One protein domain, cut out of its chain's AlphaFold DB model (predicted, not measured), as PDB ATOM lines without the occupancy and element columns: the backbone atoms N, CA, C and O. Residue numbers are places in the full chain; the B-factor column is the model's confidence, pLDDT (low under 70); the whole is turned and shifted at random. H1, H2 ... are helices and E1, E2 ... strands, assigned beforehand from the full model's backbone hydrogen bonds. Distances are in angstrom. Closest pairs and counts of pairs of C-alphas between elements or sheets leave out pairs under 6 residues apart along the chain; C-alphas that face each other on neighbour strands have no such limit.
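This is residues 162 to 225 of the 225 residues of an uncharacterized protein of Prevotella sp. P3-122 (UniProt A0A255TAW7). What is the main picture? The long helix H2 runs lengthwise, with H1 crosswise near its first residues, the small parallel sheet E1 and E2 toward its last residues, and H3 near its middle. How is it built? The 64 printed residues, class mixed, hold E1, H1, H2, E2, H3 in order. The whole is compact, radius of gyration of the C-alphas 11.6 A, spanning 32 by 20 by 18 A.

How do strands pair? E1, residues 162 to 165, and E2, residues 204 to 208, are parallel at 31 degrees; N 162 and O 204, 2.9 A apart, are within hydrogen-bond range. With H1, residues 172 to 177, and H2, residues 184 to 198, between them, they form a strand-helix-strand unit, parallel strands joined through helices, its crossover right-handed. Which helices touch? H1 and H2, there residues 184 to 187 alone, only just touch with 3 pairs of C-alphas within 8 A, closest Leu 175 and Met 184, 6.6 A, about perpendicular at 78 degrees. H3, residues 215 to 219, and H2, there residues 188 to 192 alone, only just touch with 3 such pairs, closest Met 192 and Leu 219, 7.1 A. Are helix backbones paired? Every O i to N i+4 pair is within hydrogen-bond range in H1 and H2; H3 has 0 of 1, and 2 of 2 O i to N i+3.

Where does E1 begin? C-alpha 162 is at (150.351, 128.563, 97.081). How long are H2 and E2? From first to last C-alpha, 21.6 A and 13.4 A. Where does H3 end? C-alpha 219 is at (138.548, 132.638, 109.284).

Which C-alphas are farthest apart? Those of Pro 179 and Gly 202, 33.2 A. Is anything cut or uncertain? The printed part has no cut, and no printed residue is under 70 in pLDDT. Are links long? The link H2 to E2 is tight; the others are short.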
ATOM      1  N   HIS A 162     149.760 127.259  96.783       97.88
ATOM      2  CA  HIS A 162     150.351 128.563  97.081       97.88
ATOM      3  C   HIS A 162     151.534 128.402  98.036       97.88
ATOM      4  O   HIS A 162     151.503 127.549  98.923       97.88
ATOM      5  N   THR A 163     152.531 129.270  97.893       97.69
ATOM      6  CA  THR A 163     153.551 129.521  98.918       97.69
ATOM      7  C   THR A 163     153.386 130.963  99.365       97.69
ATOM      8  O   THR A 163     153.435 131.863  98.525       97.69
ATOM      9  N   LEU A 164     153.117 131.179 100.651       97.31
ATOM     10  CA  LEU A 164     152.827 132.492 101.224       97.31
ATOM     11  C   LEU A 164     153.587 132.678 102.537       97.31
ATOM     12  O   LEU A 164     153.851 131.714 103.248       97.31
ATOM     13  N   GLU A 165     153.877 133.925 102.889       96.81
ATOM     14  CA  GLU A 165     154.369 134.260 104.226       96.81
ATOM     15  C   GLU A 165     153.273 134.055 105.280       96.81
ATOM     16  O   GLU A 165     152.078 134.231 105.005       96.81
ATOM     17  N   ALA A 166     153.682 133.710 106.503       96.69
ATOM     18  CA  ALA A 166     152.770 133.619 107.636       96.69
ATOM     19  C   ALA A 166     152.038 134.961 107.861       96.69
ATOM     20  O   ALA A 166     152.668 136.025 107.867       96.69
ATOM     21  N   PRO A 167     150.706 134.957 108.055       97.12
ATOM     22  CA  PRO A 167     149.968 136.187 108.296       97.12
ATOM     23  C   PRO A 167     150.360 136.783 109.653       97.12
ATOM     24  O   PRO A 167     150.430 136.081 110.654       97.12
ATOM     25  N   LEU A 168     150.545 138.100 109.713       96.94
ATOM     26  CA  LEU A 168     150.961 138.809 110.931       96.94
ATOM     27  C   LEU A 168     149.771 139.176 111.834       96.94
ATOM     28  O   LEU A 168     149.644 140.321 112.273       96.94
ATOM     29  N   PHE A 169     148.858 138.230 112.062       98.06
ATOM     30  CA  PHE A 169     147.707 138.473 112.931       98.06
ATOM     31  C   PHE A 169     148.148 138.817 114.355       98.06
ATOM     32  O   PHE A 169     149.087 138.224 114.877       98.06
ATOM     33  N   ASP A 170     147.446 139.768 114.973       97.94
ATOM     34  CA  ASP A 170     147.649 140.195 116.366       97.94
ATOM     35  C   ASP A 170     149.065 140.737 116.685       97.94
ATOM     36  O   ASP A 170     149.433 140.894 117.847       97.94
ATOM     37  N   SER A 171     149.861 141.082 115.664       97.12
ATOM     38  CA  SER A 171     151.212 141.628 115.833       97.12
ATOM     39  C   SER A 171     151.195 143.136 116.115       97.12
ATOM     40  O   SER A 171     150.926 143.949 115.226       97.12
ATOM     41  N   GLU A 172     151.538 143.538 117.342       96.88
ATOM     42  CA  GLU A 172     151.694 144.960 117.702       96.88
ATOM     43  C   GLU A 172     152.801 145.648 116.892       96.88
ATOM     44  O   GLU A 172     152.663 146.809 116.504       96.88
ATOM     45  N   GLU A 173     153.879 144.924 116.582       96.25
ATOM     46  CA  GLU A 173     154.967 145.439 115.750       96.25
ATOM     47  C   GLU A 173     154.494 145.721 114.317       96.25
ATOM     48  O   GLU A 173     154.820 146.770 113.756       96.25
ATOM     49  N   ALA A 174     153.703 144.817 113.725       95.88
ATOM     50  CA  ALA A 174     153.118 145.042 112.408       95.88
ATOM     51  C   ALA A 174     152.167 146.246 112.434       95.88
ATOM     52  O   ALA A 174     152.264 147.117 111.569       95.88
ATOM     53  N   LEU A 175     151.315 146.352 113.458       97.56
ATOM     54  CA  LEU A 175     150.401 147.486 113.610       97.56
ATOM     55  C   LEU A 175     151.162 148.819 113.700       97.56
ATOM     56  O   LEU A 175     150.808 149.774 113.013       97.56
ATOM     57  N   ALA A 176     152.250 148.877 114.474       96.81
ATOM     58  CA  ALA A 176     153.072 150.079 114.617       96.81
ATOM     59  C   ALA A 176     153.757 150.520 113.307       96.81
ATOM     60  O   ALA A 176     154.019 151.710 113.117       96.81
ATOM     61  N   LYS A 177     154.040 149.582 112.394       96.88
ATOM     62  CA  LYS A 177     154.639 149.859 111.075       96.88
ATOM     63  C   LYS A 177     153.616 150.280 110.013       96.88
ATOM     64  O   LYS A 177     154.022 150.791 108.971       96.88
ATOM     65  N   HIS A 178     152.324 150.088 110.273       94.50
ATOM     66  CA  HIS A 178     151.230 150.328 109.331       94.50
ATOM     67  C   HIS A 178     150.230 151.367 109.873       94.50
ATOM     68  O   HIS A 178     149.130 151.006 110.307       94.50
ATOM     69  N   PRO A 179     150.582 152.670 109.847       92.88
ATOM     70  CA  PRO A 179     149.758 153.743 110.410       92.88
ATOM     71  C   PRO A 179     148.415 153.945 109.687       92.88
ATOM     72  O   PRO A 179     147.561 154.684 110.173       92.88
ATOM     73  N   GLU A 180     148.207 153.320 108.524       93.75
ATOM     74  CA  GLU A 180     146.917 153.292 107.835       93.75
ATOM     75  C   GLU A 180     145.844 152.479 108.575       93.75
ATOM     76  O   GLU A 180     144.649 152.669 108.327       93.75
ATOM     77  N   PHE A 181     146.242 151.569 109.470       95.19
ATOM     78  CA  PHE A 181     145.309 150.823 110.305       95.19
ATOM     79  C   PHE A 181     145.001 151.601 111.578       95.19
ATOM     80  O   PHE A 181     145.878 151.919 112.373       95.19
ATOM     81  N   VAL A 182     143.713 151.876 111.781       94.44
ATOM     82  CA  VAL A 182     143.228 152.592 112.968       94.44
ATOM     83  C   VAL A 182     143.367 151.778 114.256       94.44
ATOM     84  O   VAL A 182     143.505 152.360 115.327       94.44
ATOM     85  N   ASP A 183     143.309 150.448 114.162       96.75
ATOM     86  CA  ASP A 183     143.425 149.518 115.282       96.75
ATOM     87  C   ASP A 183     143.775 148.089 114.808       96.75
ATOM     88  O   ASP A 183     143.818 147.784 113.609       96.75
ATOM     89  N   MET A 184     144.006 147.199 115.779       97.25
ATOM     90  CA  MET A 184     144.315 145.781 115.555       97.25
ATOM     91  C   MET A 184     143.197 145.048 114.796       97.25
ATOM     92  O   MET A 184     143.460 144.191 113.951       97.25
ATOM     93  N   LEU A 185     141.933 145.404 115.052       95.81
ATOM     94  CA  LEU A 185     140.781 144.809 114.376       95.81
ATOM     95  C   LEU A 185     140.808 145.125 112.875       95.81
ATOM     96  O   LEU A 185     140.655 144.222 112.053       95.81
ATOM     97  N   ALA A 186     141.040 146.384 112.505       95.44
ATOM     98  CA  ALA A 186     141.122 146.821 111.119       95.44
ATOM     99  C   ALA A 186     142.289 146.159 110.374       95.44
ATOM    100  O   ALA A 186     142.108 145.732 109.226       95.44
ATOM    101  N   MET A 187     143.449 146.027 111.027       97.50
ATOM    102  CA  MET A 187     144.606 145.326 110.472       97.50
ATOM    103  C   MET A 187     144.284 143.851 110.220       97.50
ATOM    104  O   MET A 187     144.362 143.394 109.078       97.50
ATOM    105  N   ASN A 188     143.833 143.123 111.241       97.88
ATOM    106  CA  ASN A 188     143.536 141.697 111.126       97.88
ATOM    107  C   ASN A 188     142.429 141.411 110.100       97.88
ATOM    108  O   ASN A 188     142.561 140.514 109.268       97.88
ATOM    109  N   GLN A 189     141.369 142.222 110.067       96.44
ATOM    110  CA  GLN A 189     140.337 142.108 109.036       96.44
ATOM    111  C   GLN A 189     140.906 142.292 107.624       96.44
ATOM    112  O   GLN A 189     140.465 141.617 106.694       96.44
ATOM    113  N   THR A 190     141.877 143.192 107.457       96.06
ATOM    114  CA  THR A 190     142.527 143.442 106.166       96.06
ATOM    115  C   THR A 190     143.460 142.299 105.772       96.06
ATOM    116  O   THR A 190     143.445 141.890 104.611       96.06
ATOM    117  N   ILE A 191     144.236 141.750 106.713       97.62
ATOM    118  CA  ILE A 191     145.086 140.571 106.484       97.62
ATOM    119  C   ILE A 191     144.216 139.383 106.045       97.62
ATOM    120  O   ILE A 191     144.461 138.802 104.988       97.62
ATOM    121  N   MET A 192     143.143 139.088 106.787       98.00
ATOM    122  CA  MET A 192     142.187 138.023 106.461       98.00
ATOM    123  C   MET A 192     141.531 138.241 105.087       98.00
ATOM    124  O   MET A 192     141.462 137.318 104.277       98.00
ATOM    125  N   GLU A 193     141.055 139.456 104.795       97.50
ATOM    126  CA  GLU A 193     140.438 139.781 103.504       97.50
ATOM    127  C   GLU A 193     141.417 139.577 102.336       97.50
ATOM    128  O   GLU A 193     141.043 139.009 101.306       97.50
ATOM    129  N   ARG A 194     142.672 140.020 102.489       96.69
ATOM    130  CA  ARG A 194     143.719 139.856 101.469       96.69
ATOM    131  C   ARG A 194     144.071 138.388 101.260       96.69
ATOM    132  O   ARG A 194     144.175 137.973 100.107       96.69
ATOM    133  N   TRP A 195     144.189 137.619 102.341       97.75
ATOM    134  CA  TRP A 195     144.422 136.179 102.285       97.75
ATOM    135  C   TRP A 195     143.325 135.467 101.492       97.75
ATOM    136  O   TRP A 195     143.602 134.813 100.488       97.75
ATOM    137  N   ASN A 196     142.060 135.664 101.879       97.50
ATOM    138  CA  ASN A 196     140.909 134.987 101.268       97.50
ATOM    139  C   ASN A 196     140.660 135.396  99.809       97.50
ATOM    140  O   ASN A 196     139.936 134.713  99.088       97.50
ATOM    141  N   ARG A 197     141.255 136.504  99.354       95.44
ATOM    142  CA  ARG A 197     141.231 136.912  97.945       95.44
ATOM    143  C   ARG A 197     142.203 136.103  97.082       95.44
ATOM    144  O   ARG A 197     141.953 135.950  95.887       95.44
ATOM    145  N   VAL A 198     143.307 135.641  97.662       96.50
ATOM    146  CA  VAL A 198     144.352 134.874  96.968       96.50
ATOM    147  C   VAL A 198     144.055 133.379  97.072       96.50
ATOM    148  O   VAL A 198     143.994 132.684  96.058       96.50
ATOM    149  N   VAL A 199     143.804 132.912  98.294       97.62
ATOM    150  CA  VAL A 199     143.596 131.502  98.622       97.62
ATOM    151  C   VAL A 199     142.105 131.189  98.611       97.62
ATOM    152  O   VAL A 199     141.329 131.812  99.339       97.62
ATOM    153  N   ALA A 200     141.693 130.213  97.804       96.56
ATOM    154  CA  ALA A 200     140.323 129.715  97.795       96.56
ATOM    155  C   ALA A 200     140.122 128.580  98.818       96.56
ATOM    156  O   ALA A 200     141.079 127.905  99.213       96.56
ATOM    157  N   PRO A 201     138.875 128.316  99.249       95.75
ATOM    158  CA  PRO A 201     138.569 127.130 100.037       95.75
ATOM    159  C   PRO A 201     139.068 125.846  99.358       95.75
ATOM    160  O   PRO A 201     138.713 125.549  98.219       95.75
ATOM    161  N   GLY A 202     139.874 125.064 100.078       94.69
ATOM    162  CA  GLY A 202     140.424 123.795  99.595       94.69
ATOM    163  C   GLY A 202     141.751 123.886  98.837       94.69
ATOM    164  O   GLY A 202     142.357 122.834  98.641       94.69
ATOM    165  N   ASP A 203     142.219 125.087  98.474       97.75
ATOM    166  CA  ASP A 203     143.587 125.297  97.976       97.75
ATOM    167  C   ASP A 203     144.612 124.829  99.022       97.75
ATOM    168  O   ASP A 203     144.344 124.903 100.223       97.75
ATOM    169  N   LYS A 204     145.787 124.368  98.592       98.25
ATOM    170  CA  LYS A 204     146.891 124.029  99.504       98.25
ATOM    171  C   LYS A 204     147.803 125.230  99.694       98.25
ATOM    172  O   LYS A 204     148.087 125.938  98.728       98.25
ATOM    173  N   VAL A 205     148.280 125.444 100.914       98.12
ATOM    174  CA  VAL A 205     149.145 126.579 101.242       98.12
ATOM    175  C   VAL A 205     150.345 126.098 102.042       98.12
ATOM    176  O   VAL A 205     150.178 125.570 103.136       98.12
ATOM    177  N   LYS A 206     151.541 126.332 101.504       97.69
ATOM    178  CA  LYS A 206     152.808 126.212 102.226       97.69
ATOM    179  C   LYS A 206     153.162 127.560 102.828       97.69
ATOM    180  O   LYS A 206     153.022 128.584 102.151       97.69
ATOM    181  N   ILE A 207     153.608 127.546 104.077       97.25
ATOM    182  CA  ILE A 207     153.912 128.761 104.827       97.25
ATOM    183  C   ILE A 207     155.412 128.951 104.967       97.25
ATOM    184  O   ILE A 207     156.111 128.067 105.457       97.25
ATOM    185  N   ASP A 208     155.863 130.153 104.627       95.25
ATOM    186  CA  ASP A 208     157.172 130.657 105.011       95.25
ATOM    187  C   ASP A 208     157.041 131.460 106.318       95.25
ATOM    188  O   ASP A 208     156.400 132.513 106.364       95.25
ATOM    189  N   GLY A 209     157.641 130.952 107.398       93.56
ATOM    190  CA  GLY A 209     157.631 131.581 108.723       93.56
ATOM    191  C   GLY A 209     156.809 130.831 109.773       93.56
ATOM    192  O   GLY A 209     156.304 129.734 109.540       93.56
ATOM    193  N   GLU A 210     156.713 131.417 110.967       94.25
ATOM    194  CA  GLU A 210     155.965 130.850 112.091       94.25
ATOM    195  C   GLU A 210     154.500 131.294 112.048       94.25
ATOM    196  O   GLU A 210     154.197 132.481 111.918       94.25
ATOM    197  N   MET A 211     153.583 130.334 112.161       94.75
ATOM    198  CA  MET A 211     152.150 130.617 112.178       94.75
ATOM    199  C   MET A 211     151.729 131.263 113.503       94.75
ATOM    200  O   MET A 211     152.071 130.730 114.559       94.75
ATOM    201  N   PRO A 212     150.936 132.351 113.484       95.50
ATOM    202  CA  PRO A 212     150.476 132.982 114.716       95.50
ATOM    203  C   PRO A 212     149.453 132.103 115.453       95.50
ATOM    204  O   PRO A 212     148.545 131.534 114.835       95.50
ATOM    205  N   ASP A 213     149.521 132.078 116.786       95.81
ATOM    206  CA  ASP A 213     148.429 131.580 117.633       95.81
ATOM    207  C   ASP A 213     147.335 132.652 117.748       95.81
ATOM    208  O   ASP A 213     147.261 133.424 118.703       95.81
ATOM    209  N   SER A 214     146.516 132.750 116.702       97.00
ATOM    210  CA  SER A 214     145.467 133.759 116.582       97.00
ATOM    211  C   SER A 214     144.123 133.130 116.240       97.00
ATOM    212  O   SER A 214     144.016 132.230 115.406       97.00
ATOM    213  N   TRP A 215     143.043 133.660 116.815       96.19
ATOM    214  CA  TRP A 215     141.691 133.211 116.479       96.19
ATOM    215  C   TRP A 215     141.316 133.508 115.014       96.19
ATOM    216  O   TRP A 215     140.505 132.774 114.441       96.19
ATOM    217  N   TRP A 216     141.939 134.516 114.387       97.31
ATOM    218  CA  TRP A 216     141.739 134.883 112.977       97.31
ATOM    219  C   TRP A 216     142.121 133.764 112.012       97.31
ATOM    220  O   TRP A 216     141.541 133.660 110.929       97.31
ATOM    221  N   MET A 217     143.005 132.860 112.440       96.75
ATOM    222  CA  MET A 217     143.358 131.649 111.703       96.75
ATOM    223  C   MET A 217     142.149 130.771 111.373       96.75
ATOM    224  O   MET A 217     142.154 130.046 110.383       96.75
ATOM    225  N   LYS A 218     141.068 130.856 112.157       96.56
ATOM    226  CA  LYS A 218     139.824 130.112 111.903       96.56
ATOM    227  C   LYS A 218     138.996 130.694 110.755       96.56
ATOM    228  O   LYS A 218     138.023 130.062 110.342       96.56
ATOM    229  N   LEU A 219     139.326 131.895 110.279       97.19
ATOM    230  CA  LEU A 219     138.548 132.638 109.284       97.19
ATOM    231  C   LEU A 219     139.225 132.729 107.912       97.19
ATOM    232  O   LEU A 219     138.624 133.262 106.971       97.19
ATOM    233  N   ILE A 220     140.454 132.228 107.788       97.50
ATOM    234  CA  ILE A 220     141.184 132.230 106.523       97.50
ATOM    235  C   ILE A 220     140.962 130.946 105.715       97.50
ATOM    236  O   ILE A 220     140.595 129.901 106.251       97.50
ATOM    237  N   ASN A 221     141.151 131.045 104.404       97.44
ATOM    238  CA  ASN A 221     141.025 129.948 103.451       97.44
ATOM    239  C   ASN A 221     142.267 129.061 103.368       97.44
ATOM    240  O   ASN A 221     143.373 129.466 103.717       97.44
ATOM    241  N   GLY A 222     142.068 127.892 102.759       96.31
ATOM    242  CA  GLY A 222     143.130 126.970 102.378       96.31
ATOM    243  C   GLY A 222     143.372 125.852 103.388       96.31
ATOM    244  O   GLY A 222     142.872 125.858 104.512       96.31
ATOM    245  N   LYS A 223     144.125 124.854 102.940       95.62
ATOM    246  CA  LYS A 223     144.690 123.770 103.734       95.62
ATOM    247  C   LYS A 223     146.154 124.108 103.951       95.62
ATOM    248  O   LYS A 223     146.943 124.025 103.015       95.62
ATOM    249  N   ILE A 224     146.459 124.562 105.156       93.56
ATOM    250  CA  ILE A 224     147.815 124.928 105.552       93.56
ATOM    251  C   ILE A 224     148.575 123.630 105.834       93.56
ATOM    252  O   ILE A 224     148.109 122.830 106.650       93.56
ATOM    253  N   GLU A 225     149.665 123.412 105.098       83.44
ATOM    254  CA  GLU A 225     150.551 122.240 105.179       83.44
ATOM    255  C   GLU A 225     151.889 122.590 105.836       83.44
ATOM    256  O   GLU A 225     152.425 123.685 105.544       83.44
TER     257      GLU A 225